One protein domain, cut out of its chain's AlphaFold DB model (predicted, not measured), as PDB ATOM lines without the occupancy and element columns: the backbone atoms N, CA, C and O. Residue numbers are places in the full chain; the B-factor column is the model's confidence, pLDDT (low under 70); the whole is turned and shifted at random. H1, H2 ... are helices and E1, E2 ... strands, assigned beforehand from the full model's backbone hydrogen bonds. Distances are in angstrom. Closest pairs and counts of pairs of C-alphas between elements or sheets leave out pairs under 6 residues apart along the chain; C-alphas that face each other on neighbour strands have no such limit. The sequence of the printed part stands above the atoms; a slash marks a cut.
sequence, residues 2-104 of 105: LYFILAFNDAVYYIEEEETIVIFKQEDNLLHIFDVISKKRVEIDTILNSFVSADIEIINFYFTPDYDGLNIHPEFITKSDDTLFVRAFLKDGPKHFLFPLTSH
ATOM      1  N   LEU A   2      24.598  -3.184  28.675       52.12
ATOM      2  CA  LEU A   2      24.467  -3.336  30.144       52.12
ATOM      3  C   LEU A   2      24.567  -1.998  30.907       52.12
ATOM      4  O   LEU A   2      23.763  -1.745  31.796       52.12
ATOM      5  N   TYR A   3      25.506  -1.125  30.517       58.00
ATOM      6  CA  TYR A   3      25.666   0.206  31.119       58.00
ATOM      7  C   TYR A   3      24.395   1.055  31.000       58.00
ATOM      8  O   TYR A   3      24.044   1.784  31.916       58.00
ATOM      9  N   PHE A   4      23.659   0.907  29.899       61.81
ATOM     10  CA  PHE A   4      22.532   1.770  29.580       61.81
ATOM     11  C   PHE A   4      21.300   1.488  30.454       61.81
ATOM     12  O   PHE A   4      20.701   2.409  30.995       61.81
ATOM     13  N   ILE A   5      20.978   0.207  30.677       62.03
ATOM     14  CA  ILE A   5      19.889  -0.209  31.583       62.03
ATOM     15  C   ILE A   5      20.169   0.237  33.032       62.03
ATOM     16  O   ILE A   5      19.242   0.519  33.793       62.03
ATOM     17  N   LEU A   6      21.449   0.307  33.412       61.94
ATOM     18  CA  LEU A   6      21.888   0.724  34.745       61.94
ATOM     19  C   LEU A   6      21.966   2.252  34.898       61.94
ATOM     20  O   LEU A   6      21.646   2.760  35.966       61.94
ATOM     21  N   ALA A   7      22.381   2.978  33.857       64.81
ATOM     22  CA  ALA A   7      22.597   4.425  33.902       64.81
ATOM     23  C   ALA A   7      21.331   5.257  33.616       64.81
ATOM     24  O   ALA A   7      21.258   6.402  34.053       64.81
ATOM     25  N   PHE A   8      20.337   4.696  32.916       68.50
ATOM     26  CA  PHE A   8      19.169   5.429  32.397       68.50
ATOM     27  C   PHE A   8      17.821   4.818  32.822       68.50
ATOM     28  O   PHE A   8      16.862   4.848  32.057       68.50
ATOM     29  N   ASN A   9      17.736   4.236  34.026       68.25
ATOM     30  CA  ASN A   9      16.571   3.441  34.452       68.25
ATOM     31  C   ASN A   9      15.225   4.193  34.357       68.25
ATOM     32  O   ASN A   9      14.231   3.591  33.967       68.25
ATOM     33  N   ASP A  10      15.225   5.508  34.602       81.25
ATOM     34  CA  ASP A  10      14.029   6.368  34.570       81.25
ATOM     35  C   ASP A  10      13.933   7.252  33.311       81.25
ATOM     36  O   ASP A  10      13.255   8.275  33.323       81.25
ATOM     37  N   ALA A  11      14.640   6.902  32.234       89.19
ATOM     38  CA  ALA A  11      14.717   7.720  31.017       89.19
ATOM     39  C   ALA A  11      14.179   7.010  29.763       89.19
ATOM     40  O   ALA A  11      14.362   7.508  28.656       89.19
ATOM     41  N   VAL A  12      13.557   5.834  29.907       90.62
ATOM     42  CA  VAL A  12      13.045   5.030  28.785       90.62
ATOM     43  C   VAL A  12      11.521   5.085  28.762       90.62
ATOM     44  O   VAL A  12      10.864   4.614  29.689       90.62
ATOM     45  N   TYR A  13      10.964   5.599  27.669       92.06
ATOM     46  CA  TYR A  13       9.529   5.798  27.489       92.06
ATOM     47  C   TYR A  13       9.043   5.098  26.222       92.06
ATOM     48  O   TYR A  13       9.777   4.971  25.243       92.06
ATOM     49  N   TYR A  14       7.792   4.642  26.236       93.50
ATOM     50  CA  TYR A  14       7.132   4.046  25.078       93.50
ATOM     51  C   TYR A  14       5.952   4.918  24.658       93.50
ATOM     52  O   TYR A  14       5.067   5.183  25.471       93.50
ATOM     53  N   ILE A  15       5.949   5.350  23.398       93.50
ATOM     54  CA  ILE A  15       4.851   6.090  22.774       93.50
ATOM     55  C   ILE A  15       4.008   5.074  22.015       93.50
ATOM     56  O   ILE A  15       4.453   4.516  21.007       93.50
ATOM     57  N   GLU A  16       2.809   4.806  22.524       92.19
ATOM     58  CA  GLU A  16       1.940   3.757  21.994       92.19
ATOM     59  C   GLU A  16       1.439   4.081  20.585       92.19
ATOM     60  O   GLU A  16       1.478   3.195  19.732       92.19
ATOM     61  N   GLU A  17       1.053   5.332  20.302       91.12
ATOM     62  CA  GLU A  17       0.540   5.712  18.975       91.12
ATOM     63  C   GLU A  17       1.574   5.470  17.863       91.12
ATOM     64  O   GLU A  17       1.253   4.977  16.777       91.12
ATOM     65  N   GLU A  18       2.841   5.752  18.163       91.88
ATOM     66  CA  GLU A  18       3.948   5.629  17.218       91.88
ATOM     67  C   GLU A  18       4.673   4.283  17.307       91.88
ATOM     68  O   GLU A  18       5.597   4.036  16.530       91.88
ATOM     69  N   GLU A  19       4.277   3.393  18.221       94.44
ATOM     70  CA  GLU A  19       4.954   2.119  18.514       94.44
ATOM     71  C   GLU A  19       6.478   2.282  18.664       94.44
ATOM     72  O   GLU A  19       7.277   1.514  18.115       94.44
ATOM     73  N   THR A  20       6.881   3.338  19.369       94.56
ATOM     74  CA  THR A  20       8.260   3.835  19.381       94.56
ATOM     75  C   THR A  20       8.772   3.969  20.804       94.56
ATOM     76  O   THR A  20       8.082   4.472  21.688       94.56
ATOM     77  N   ILE A  21      10.003   3.515  21.029       93.00
ATOM     78  CA  ILE A  21      10.719   3.732  22.284       93.00
ATOM     79  C   ILE A  21      11.525   5.017  22.137       93.00
ATOM     80  O   ILE A  21      12.317   5.147  21.205       93.00
ATOM     81  N   VAL A  22      11.350   5.945  23.069       92.81
ATOM     82  CA  VAL A  22      12.145   7.170  23.148       92.81
ATOM     83  C   VAL A  22      12.916   7.148  24.447       92.81
ATOM     84  O   VAL A  22      12.362   6.866  25.510       92.81
ATOM     85  N   ILE A  23      14.202   7.451  24.355       91.50
ATOM     86  CA  ILE A  23      15.059   7.553  25.520       91.50
ATOM     87  C   ILE A  23      15.424   9.013  25.703       91.50
ATOM     88  O   ILE A  23      16.141   9.577  24.875       91.50
ATOM     89  N   PHE A  24      14.939   9.632  26.772       92.06
ATOM     90  CA  PHE A  24      15.174  11.044  27.015       92.06
ATOM     91  C   PHE A  24      15.192  11.392  28.500       92.06
ATOM     92  O   PHE A  24      14.683  10.657  29.343       92.06
ATOM     93  N   LYS A  25      15.776  12.544  28.816       91.56
ATOM     94  CA  LYS A  25      15.728  13.152  30.141       91.56
ATOM     95  C   LYS A  25      15.491  14.646  30.003       91.56
ATOM     96  O   LYS A  25      16.115  15.295  29.169       91.56
ATOM     97  N   GLN A  26      14.612  15.181  30.836       91.12
ATOM     98  CA  GLN A  26      14.430  16.618  30.975       91.12
ATOM     99  C   GLN A  26      15.219  17.124  32.186       91.12
ATOM    100  O   GLN A  26      15.128  16.553  33.275       91.12
ATOM    101  N   GLU A  27      15.982  18.193  31.989       91.31
ATOM    102  CA  GLU A  27      16.669  18.949  33.034       91.31
ATOM    103  C   GLU A  27      16.296  20.425  32.852       91.31
ATOM    104  O   GLU A  27      16.758  21.083  31.924       91.31
ATOM    105  N   ASP A  28      15.401  20.931  33.705       91.69
ATOM    106  CA  ASP A  28      14.822  22.275  33.598       91.69
ATOM    107  C   ASP A  28      14.177  22.540  32.215       91.69
ATOM    108  O   ASP A  28      13.188  21.894  31.852       91.69
ATOM    109  N   ASN A  29      14.734  23.487  31.454       93.50
ATOM    110  CA  ASN A  29      14.330  23.887  30.101       93.50
ATOM    111  C   ASN A  29      15.102  23.138  28.995       93.50
ATOM    112  O   ASN A  29      14.939  23.453  27.810       93.50
ATOM    113  N   LEU A  30      15.952  22.173  29.362       93.75
ATOM    114  CA  LEU A  30      16.739  21.354  28.446       93.75
ATOM    115  C   LEU A  30      16.136  19.958  28.326       93.75
ATOM    116  O   LEU A  30      15.918  19.254  29.315       93.75
ATOM    117  N   LEU A  31      15.929  19.522  27.090       93.75
ATOM    118  CA  LEU A  31      15.511  18.165  26.778       93.75
ATOM    119  C   LEU A  31      16.663  17.408  26.119       93.75
ATOM    120  O   LEU A  31      17.088  17.733  25.013       93.75
ATOM    121  N   HIS A  32      17.153  16.368  26.784       92.50
ATOM    122  CA  HIS A  32      18.198  15.487  26.278       92.50
ATOM    123  C   HIS A  32      17.560  14.241  25.669       92.50
ATOM    124  O   HIS A  32      16.984  13.442  26.401       92.50
ATOM    125  N   ILE A  33      17.677  14.053  24.354       92.50
ATOM    126  CA  ILE A  33      17.179  12.864  23.652       92.50
ATOM    127  C   ILE A  33      18.367  11.987  23.272       92.50
ATOM    128  O   ILE A  33      19.216  12.360  22.456       92.50
ATOM    129  N   PHE A  34      18.423  10.810  23.880       89.88
ATOM    130  CA  PHE A  34      19.516   9.863  23.721       89.88
ATOM    131  C   PHE A  34      19.303   8.917  22.541       89.88
ATOM    132  O   PHE A  34      20.276   8.590  21.864       89.88
ATOM    133  N   ASP A  35      18.061   8.482  22.295       90.00
ATOM    134  CA  ASP A  35      17.730   7.601  21.169       90.00
ATOM    135  C   ASP A  35      16.222   7.572  20.863       90.00
ATOM    136  O   ASP A  35      15.392   7.835  21.741       90.00
ATOM    137  N   VAL A  36      15.880   7.202  19.629       91.75
ATOM    138  CA  VAL A  36      14.511   6.962  19.147       91.75
ATOM    139  C   VAL A  36      14.506   5.653  18.362       91.75
ATOM    140  O   VAL A  36      15.045   5.562  17.261       91.75
ATOM    141  N   ILE A  37      13.881   4.623  18.927       91.50
ATOM    142  CA  ILE A  37      13.929   3.254  18.409       91.50
ATOM    143  C   ILE A  37      12.531   2.842  17.962       91.50
ATOM    144  O   ILE A  37      11.614   2.711  18.773       91.50
ATOM    145  N   SER A  38      12.381   2.575  16.666       92.81
ATOM    146  CA  SER A  38      11.119   2.136  16.074       92.81
ATOM    147  C   SER A  38      11.331   1.059  15.015       92.81
ATOM    148  O   SER A  38      12.401   0.943  14.415       92.81
ATOM    149  N   LYS A  39      10.293   0.250  14.777       91.88
ATOM    150  CA  LYS A  39      10.268  -0.731  13.677       91.88
ATOM    151  C   LYS A  39       9.889  -0.104  12.336       91.88
ATOM    152  O   LYS A  39      10.152  -0.704  11.295       91.88
ATOM    153  N   LYS A  40       9.234   1.056  12.362       91.69
ATOM    154  CA  LYS A  40       8.800   1.816  11.185       91.69
ATOM    155  C   LYS A  40       9.568   3.134  11.115       91.69
ATOM    156  O   LYS A  40      10.202   3.533  12.087       91.69
ATOM    157  N   ARG A  41       9.548   3.798   9.955       89.12
ATOM    158  CA  ARG A  41      10.044   5.179   9.858       89.12
ATOM    159  C   ARG A  41       9.131   6.066  10.698       89.12
ATOM    160  O   ARG A  41       7.913   5.913  10.626       89.12
ATOM    161  N   VAL A  42       9.732   6.959  11.472       88.38
ATOM    162  CA  VAL A  42       9.030   7.869  12.370       88.38
ATOM    163  C   VAL A  42       9.525   9.278  12.106       88.38
ATOM    164  O   VAL A  42      10.728   9.501  11.989       88.38
ATOM    165  N   GLU A  43       8.590  10.215  12.013       88.69
ATOM    166  CA  GLU A  43       8.902  11.629  11.855       88.69
ATOM    167  C   GLU A  43       9.192  12.237  13.229       88.69
ATOM    168  O   GLU A  43       8.383  12.122  14.154       88.69
ATOM    169  N   ILE A  44      10.359  12.875  13.372       87.81
ATOM    170  CA  ILE A  44      10.814  13.366  14.679       87.81
ATOM    171  C   ILE A  44       9.849  14.404  15.260       87.81
ATOM    172  O   ILE A  44       9.593  14.380  16.457       87.81
ATOM    173  N   ASP A  45       9.244  15.245  14.417       88.31
ATOM    174  CA  ASP A  45       8.270  16.252  14.845       88.31
ATOM    175  C   ASP A  45       7.048  15.606  15.518       88.31
ATOM    176  O   ASP A  45       6.562  16.107  16.530       88.31
ATOM    177  N   THR A  46       6.573  14.463  15.012       89.38
ATOM    178  CA  THR A  46       5.463  13.714  15.625       89.38
ATOM    179  C   THR A  46       5.835  13.226  17.021       89.38
ATOM    180  O   THR A  46       5.049  13.357  17.958       89.38
ATOM    181  N   ILE A  47       7.061  12.723  17.177       90.88
ATOM    182  CA  ILE A  47       7.582  12.250  18.459       90.88
ATOM    183  C   ILE A  47       7.729  13.409  19.442       90.88
ATOM    184  O   ILE A  47       7.227  13.318  20.558       90.88
ATOM    185  N   LEU A  48       8.335  14.520  19.022       90.06
ATOM    186  CA  LEU A  48       8.502  15.702  19.866       90.06
ATOM    187  C   LEU A  48       7.151  16.261  20.330       90.06
ATOM    188  O   LEU A  48       6.980  16.542  21.512       90.06
ATOM    189  N   ASN A  49       6.157  16.335  19.445       89.62
ATOM    190  CA  ASN A  49       4.819  16.827  19.790       89.62
ATOM    191  C   ASN A  49       4.094  15.982  20.852       89.62
ATOM    192  O   ASN A  49       3.148  16.472  21.465       89.62
ATOM    193  N   SER A  50       4.509  14.731  21.074       89.38
ATOM    194  CA  SER A  50       3.858  13.847  22.048       89.38
ATOM    195  C   SER A  50       4.271  14.105  23.503       89.38
ATOM    196  O   SER A  50       3.512  13.764  24.410       89.38
ATOM    197  N   PHE A  51       5.436  14.720  23.750       86.62
ATOM    198  CA  PHE A  51       5.938  14.924  25.119       86.62
ATOM    199  C   PHE A  51       6.679  16.244  25.370       86.62
ATOM    200  O   PHE A  51       6.917  16.577  26.531       86.62
ATOM    201  N   VAL A  52       7.048  17.014  24.340       89.50
ATOM    202  CA  VAL A  52       7.697  18.320  24.533       89.50
ATOM    203  C   VAL A  52       6.686  19.320  25.096       89.50
ATOM    204  O   VAL A  52       5.649  19.592  24.492       89.50
ATOM    205  N   SER A  53       7.005  19.897  26.254       87.12
ATOM    206  CA  SER A  53       6.237  20.984  26.865       87.12
ATOM    207  C   SER A  53       6.699  22.359  26.378       87.12
ATOM    208  O   SER A  53       7.837  22.526  25.948       87.12
ATOM    209  N   ALA A  54       5.847  23.374  26.547       88.94
ATOM    210  CA  ALA A  54       6.165  24.764  26.200       88.94
ATOM    211  C   ALA A  54       7.358  25.359  26.980       88.94
ATOM    212  O   ALA A  54       7.936  26.343  26.534       88.94
ATOM    213  N   ASP A  55       7.723  24.761  28.118       91.88
ATOM    214  CA  ASP A  55       8.836  25.205  28.966       91.88
ATOM    215  C   ASP A  55      10.220  24.753  28.450       91.88
ATOM    216  O   ASP A  55      11.245  25.151  29.000       91.88
ATOM    217  N   ILE A  56      10.268  23.907  27.410       93.19
ATOM    218  CA  ILE A  56      11.525  23.464  26.795       93.19
ATOM    219  C   ILE A  56      12.024  24.528  25.819       93.19
ATOM    220  O   ILE A  56      11.353  24.860  24.844       93.19
ATOM    221  N   GLU A  57      13.242  25.010  26.049       92.56
ATOM    222  CA  GLU A  57      13.898  25.999  25.192       92.56
ATOM    223  C   GLU A  57      14.905  25.354  24.230       92.56
ATOM    224  O   GLU A  57      15.098  25.848  23.120       92.56
ATOM    225  N   ILE A  58      15.554  24.255  24.640       91.81
ATOM    226  CA  ILE A  58      16.617  23.601  23.863       91.81
ATOM    227  C   ILE A  58      16.432  22.082  23.886       91.81
ATOM    228  O   ILE A  58      16.228  21.476  24.939       91.81
ATOM    229  N   ILE A  59      16.571  21.464  22.711       92.06
ATOM    230  CA  ILE A  59      16.557  20.011  22.530       92.06
ATOM    231  C   ILE A  59      17.943  19.564  22.062       92.06
ATOM    232  O   ILE A  59      18.403  19.953  20.990       92.06
ATOM    233  N   ASN A  60      18.592  18.724  22.863       91.88
ATOM    234  CA  ASN A  60      19.895  18.144  22.571       91.88
ATOM    235  C   ASN A  60      19.728  16.714  22.059       91.88
ATOM    236  O   ASN A  60      19.264  15.836  22.787       91.88
ATOM    237  N   PHE A  61      20.164  16.472  20.825       91.38
ATOM    238  CA  PHE A  61      20.214  15.135  20.237       91.38
ATOM    239  C   PHE A  61      21.604  14.523  20.428       91.38
ATOM    240  O   PHE A  61      22.603  15.085  19.984       91.38
ATOM    241  N   TYR A  62      21.669  13.340  21.043       89.94
ATOM    242  CA  TYR A  62      22.912  12.566  21.211       89.94
ATOM    243  C   TYR A  62      23.093  11.503  20.115       89.94
ATOM    244  O   TYR A  62      23.708  10.455  20.315       89.94
ATOM    245  N   PHE A  63      22.531  11.785  18.944       88.56
ATOM    246  CA  PHE A  63      22.644  11.030  17.704       88.56
ATOM    247  C   PHE A  63      22.464  12.001  16.530       88.56
ATOM    248  O   PHE A  63      22.082  13.154  16.726       88.56
ATOM    249  N   THR A  64      22.734  11.547  15.305       88.75
ATOM    250  CA  THR A  64      22.427  12.334  14.098       88.75
ATOM    251  C   THR A  64      20.999  12.020  13.654       88.75
ATOM    252  O   THR A  64      20.778  10.904  13.177       88.75
ATOM    253  N   PRO A  65      20.019  12.927  13.821       85.44
ATOM    254  CA  PRO A  65      18.664  12.667  13.352       85.44
ATOM    255  C   PRO A  65      18.612  12.681  11.816       85.44
ATOM    256  O   PRO A  65      19.279  13.493  11.180       85.44
ATOM    257  N   ASP A  66      17.784  11.815  11.223       79.19
ATOM    258  CA  ASP A  66      17.431  11.845   9.787       79.19
ATOM    259  C   ASP A  66      16.379  12.942   9.521       79.19
ATOM    260  O   ASP A  66      15.321  12.701   8.940       79.19
ATOM    261  N   TYR A  67      16.630  14.133  10.069       74.81
ATOM    262  CA  TYR A  67      15.735  15.283  10.067       74.81
ATOM    263  C   TYR A  67      16.481  16.503   9.534       74.81
ATOM    264  O   TYR A  67      17.480  16.925  10.109       74.81
ATOM    265  N   ASP A  68      15.951  17.093   8.467       67.94
ATOM    266  CA  ASP A  68      16.516  18.277   7.808       67.94
ATOM    267  C   ASP A  68      15.824  19.581   8.254       67.94
ATOM    268  O   ASP A  68      15.776  20.569   7.513       67.94
ATOM    269  N   GLY A  69      15.237  19.606   9.455       66.94
ATOM    270  CA  GLY A  69      14.581  20.807   9.965       66.94
ATOM    271  C   GLY A  69      15.530  22.001  10.067       66.94
ATOM    272  O   GLY A  69      16.701  21.878  10.420       66.94
ATOM    273  N   LEU A  70      14.988  23.191   9.799       58.91
ATOM    274  CA  LEU A  70      15.738  24.442   9.616       58.91
ATOM    275  C   LEU A  70      16.537  24.926  10.845       58.91
ATOM    276  O   LEU A  70      17.334  25.851  10.706       58.91
ATOM    277  N   ASN A  71      16.353  24.316  12.020       76.44
ATOM    278  CA  ASN A  71      16.876  24.812  13.298       76.44
ATOM    279  C   ASN A  71      17.808  23.828  14.029       76.44
ATOM    280  O   ASN A  71      18.037  23.986  15.228       76.44
ATOM    281  N   ILE A  72      18.355  22.810  13.353       82.88
ATOM    282  CA  ILE A  72      19.404  21.983  13.968       82.88
ATOM    283  C   ILE A  72      20.742  22.719  13.893       82.88
ATOM    284  O   ILE A  72      21.253  23.028  12.815       82.88
ATOM    285  N   HIS A  73      21.341  22.946  15.059       87.38
ATOM    286  CA  HIS A  73      22.664  23.540  15.186       87.38
ATOM    287  C   HIS A  73      23.666  22.476  15.655       87.38
ATOM    288  O   HIS A  73      23.582  22.034  16.799       87.38
ATOM    289  N   PRO A  74      24.612  22.037  14.800       86.38
ATOM    290  CA  PRO A  74      25.642  21.100  15.223       86.38
ATOM    291  C   PRO A  74      26.634  21.796  16.159       86.38
ATOM    292  O   PRO A  74      27.145  22.873  15.846       86.38
ATOM    293  N   GLU A  75      26.955  21.150  17.277       85.75
ATOM    294  CA  GLU A  75      27.950  21.628  18.237       85.75
ATOM    295  C   GLU A  75      29.184  20.711  18.259       85.75
ATOM    296  O   GLU A  75      29.094  19.499  18.053       85.75
ATOM    297  N   PHE A  76      30.365  21.291  18.495       81.44
ATOM    298  CA  PHE A  76      31.596  20.520  18.652       81.44
ATOM    299  C   PHE A  76      31.682  19.904  20.048       81.44
ATOM    300  O   PHE A  76      31.802  20.607  21.051       81.44
ATOM    301  N   ILE A  77      31.752  18.577  20.104       77.19
ATOM    302  CA  ILE A  77      31.997  17.848  21.347       77.19
ATOM    303  C   ILE A  77      33.509  17.822  21.603       77.19
ATOM    304  O   ILE A  77      34.251  17.073  20.978       77.19
ATOM    305  N   THR A  78      33.986  18.676  22.511       70.19
ATOM    306  CA  THR A  78      35.431  18.884  22.762       70.19
ATOM    307  C   THR A  78      36.013  18.033  23.892       70.19
ATOM    308  O   THR A  78      37.226  18.025  24.085       70.19
ATOM    309  N   LYS A  79      35.167  17.329  24.652       67.69
ATOM    310  CA  LYS A  79      35.548  16.580  25.865       67.69
ATOM    311  C   LYS A  79      35.173  15.095  25.822       67.69
ATOM    312  O   LYS A  79      35.114  14.464  26.869       67.69
ATOM    313  N   SER A  80      34.854  14.560  24.647       66.56
ATOM    314  CA  SER A  80      34.481  13.150  24.519       66.56
ATOM    315  C   SER A  80      35.724  12.288  24.311       66.56
ATOM    316  O   SER A  80      36.544  12.560  23.430       66.56
ATOM    317  N   ASP A  81      35.817  11.220  25.102       67.69
ATOM    318  CA  ASP A  81      36.799  10.147  24.924       67.69
ATOM    319  C   ASP A  81      36.483   9.269  23.687       67.69
ATOM    320  O   ASP A  81      37.265   8.393  23.326       67.69
ATOM    321  N   ASP A  82      35.380   9.541  22.980       68.69
ATOM    322  CA  ASP A  82      34.863   8.775  21.839       68.69
ATOM    323  C   ASP A  82      35.278   9.355  20.475       68.69
ATOM    324  O   ASP A  82      34.576   9.218  19.468       68.69
ATOM    325  N   THR A  83      36.424  10.036  20.414       76.19
ATOM    326  CA  THR A  83      36.925  10.593  19.150       76.19
ATOM    327  C   THR A  83      37.239   9.476  18.151       76.19
ATOM    328  O   THR A  83      38.072   8.605  18.403       76.19
ATOM    329  N   LEU A  84      36.610   9.528  16.974       76.69
ATOM    330  CA  LEU A  84      36.811   8.541  15.915       76.69
ATOM    331  C   LEU A  84      37.890   8.966  14.918       76.69
ATOM    332  O   LEU A  84      37.945  10.110  14.466       76.69
ATOM    333  N   PHE A  85      38.707   8.002  14.496       80.31
ATOM    334  CA  PHE A  85      39.676   8.190  13.421       80.31
ATOM    335  C   PHE A  85      39.039   7.862  12.068       80.31
ATOM    336  O   PHE A  85      38.683   6.717  11.789       80.31
ATOM    337  N   VAL A  86      38.929   8.865  11.197       77.69
ATOM    338  CA  VAL A  86      38.392   8.697   9.839       77.69
ATOM    339  C   VAL A  86      39.531   8.437   8.854       77.69
ATOM    340  O   VAL A  86      40.555   9.122   8.856       77.69
ATOM    341  N   ARG A  87      39.370   7.442   7.971       81.50
ATOM    342  CA  ARG A  87      40.351   7.171   6.908       81.50
ATOM    343  C   ARG A  87      40.376   8.326   5.901       81.50
ATOM    344  O   ARG A  87      39.342   8.697   5.359       81.50
ATOM    345  N   ALA A  88      41.578   8.793   5.563       73.88
ATOM    346  CA  ALA A  88      41.830   9.976   4.727       73.88
ATOM    347  C   ALA A  88      41.224   9.965   3.303       73.88
ATOM    348  O   ALA A  88      41.236  10.989   2.630       73.88
ATOM    349  N   PHE A  89      40.700   8.833   2.821       78.50
ATOM    350  CA  PHE A  89      40.116   8.707   1.478       78.50
ATOM    351  C   PHE A  89      38.582   8.771   1.457       78.50
ATOM    352  O   PHE A  89      37.977   8.445   0.436       78.50
ATOM    353  N   LEU A  90      37.943   9.173   2.558       78.19
ATOM    354  CA  LEU A  90      36.506   9.432   2.582       78.19
ATOM    355  C   LEU A  90      36.227  10.758   1.853       78.19
ATOM    356  O   LEU A  90      36.346  11.830   2.437       78.19
ATOM    357  N   LYS A  91      35.937  10.682   0.549       72.25
ATOM    358  CA  LYS A  91      35.775  11.867  -0.310       72.25
ATOM    359  C   LYS A  91      34.451  12.607  -0.088       72.25
ATOM    360  O   LYS A  91      34.445  13.826  -0.181       72.25
ATOM    361  N   ASP A  92      33.392  11.880   0.276       78.50
ATOM    362  CA  ASP A  92      32.012  12.385   0.350       78.50
ATOM    363  C   ASP A  92      31.332  11.989   1.678       78.50
ATOM    364  O   ASP A  92      30.230  11.444   1.706       78.50
ATOM    365  N   GLY A  93      32.036  12.171   2.799       72.44
ATOM    366  CA  GLY A  93      31.497  11.875   4.131       72.44
ATOM    367  C   GLY A  93      30.498  12.929   4.629       72.44
ATOM    368  O   GLY A  93      30.537  14.075   4.169       72.44
ATOM    369  N   PRO A  94      29.627  12.586   5.597       77.00
ATOM    370  CA  PRO A  94      28.754  13.566   6.234       77.00
ATOM    371  C   PRO A  94      29.586  14.668   6.899       77.00
ATOM    372  O   PRO A  94      30.581  14.397   7.574       77.00
ATOM    373  N   LYS A  95      29.172  15.927   6.707       78.00
ATOM    374  CA  LYS A  95      29.877  17.102   7.247       78.00
ATOM    375  C   LYS A  95      29.847  17.138   8.778       78.00
ATOM    376  O   LYS A  95      30.833  17.515   9.404       78.00
ATOM    377  N   HIS A  96      28.715  16.744   9.354       83.38
ATOM    378  CA  HIS A  96      28.505  16.596  10.786       83.38
ATOM    379  C   HIS A  96      27.825  15.251  11.009       83.38
ATOM    380  O   HIS A  96      26.832  14.953  10.351       83.38
ATOM    381  N   PHE A  97      28.385  14.432  11.890       83.88
ATOM    382  CA  PHE A  97      27.763  13.191  12.313       83.88
ATOM    383  C   PHE A  97      28.215  12.853  13.729       83.88
ATOM    384  O   PHE A  97      29.308  13.213  14.167       83.88
ATOM    385  N   LEU A  98      27.344  12.138  14.412       85.00
ATOM    386  CA  LEU A  98      27.506  11.581  15.737       85.00
ATOM    387  C   LEU A  98      26.876  10.188  15.712       85.00
ATOM    388  O   LEU A  98      25.727  10.033  15.282       85.00
ATOM    389  N   PHE A  99      27.635   9.181  16.142       84.38
ATOM    390  CA  PHE A  99      27.071   7.858  16.389       84.38
ATOM    391  C   PHE A  99      26.160   7.924  17.619       84.38
ATOM    392  O   PHE A  99      26.510   8.626  18.566       84.38
ATOM    393  N   PRO A 100      25.008   7.228  17.624       85.62
ATOM    394  CA  PRO A 100      24.103   7.264  18.765       85.62
ATOM    395  C   PRO A 100      24.818   6.871  20.054       85.62
ATOM    396  O   PRO A 100      25.501   5.846  20.082       85.62
ATOM    397  N   LEU A 101      24.606   7.635  21.129       80.88
ATOM    398  CA  LEU A 101      25.195   7.362  22.447       80.88
ATOM    399  C   LEU A 101      24.923   5.922  22.929       80.88
ATOM    400  O   LEU A 101      25.767   5.281  23.552       80.88
ATOM    401  N   THR A 102      23.758   5.375  22.591       80.31
ATOM    402  CA  THR A 102      23.346   3.988  22.876       80.31
ATOM    403  C   THR A 102      24.176   2.918  22.162       80.31
ATOM    404  O   THR A 102      24.176   1.761  22.592       80.31
ATOM    405  N   SER A 103      24.889   3.281  21.092       77.94
ATOM    406  CA  SER A 103      25.781   2.393  20.337       77.94
ATOM    407  C   SER A 103      27.183   2.290  20.943       77.94
ATOM    408  O   SER A 103      27.960   1.439  20.506       77.94
ATOM    409  N   HIS A 104      27.517   3.110  21.946       71.06
ATOM    410  CA  HIS A 104      28.791   3.010  22.657       71.06
ATOM    411  C   HIS A 104      28.786   1.742  23.534       71.06
ATOM    412  O   HIS A 104      27.809   1.437  24.232       71.06
TER     413      HIS A 104
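AT A GLANCE: This is residues 2 to 104 of the 105 residues of an uncharacterized protein of Jeotgalibacillus soli (UniProt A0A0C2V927). With little regular structure, this is a small, twisted sheet, H2 packed on it beside the strands, and a long unnamed stretch, residues 62 to 104, of which 85 to 94 stick out. Along the 103 printed residues come H1 E1 E2 E3 H2 E4; the sheet E1 E2 E3 E4 is mixed, and so is the class, with 39 residues in named elements. It is only just compact, close to loose: radius of gyration of the C-alphas 15.0 A, spans 43 by 34 by 30 A.

HOW THE PARTS SIT: Start at H1, residues 2 to 7, not on the sheet. E1, residues 12 to 15, E2, 20 to 27, and E3, 30 to 38, form a meander, each the antiparallel neighbour of the one before, in two hairpins; find N 13 and O 22 at 2.9 A, N 25 and O 32 at 2.8 A. H2, residues 44 to 51, is on the sheet, height 5.1 A, over none of its strands; its closest C-alpha pair with E1 is Ser 50 and Ile 15, 7.9 A. E4, residues 58 to 61, is parallel to E3, with N 31 and O 58 at 2.9 A; E3, H2, E4 make a strand-helix-strand unit, parallel strands joined through a helix, its crossover right-handed. Every O i to N i+4 pair is within hydrogen-bond range in H1, 3 of 4 in H2.

IN THESE COORDINATES: Find C-alpha 2 at (24.467, -3.336, 30.144), where H1 begins. E2 runs 22.0 A, E3 23.5 A; E4 ends at C-alpha 61, (20.214, 15.135, 20.237).

THE WHOLE: The farthest C-alphas, Ala 54 and Phe 89, are 45.0 A apart. The printed part has no cut. Residues 2 to 9, 68 to 70 and 79 to 82 have pLDDT under 70.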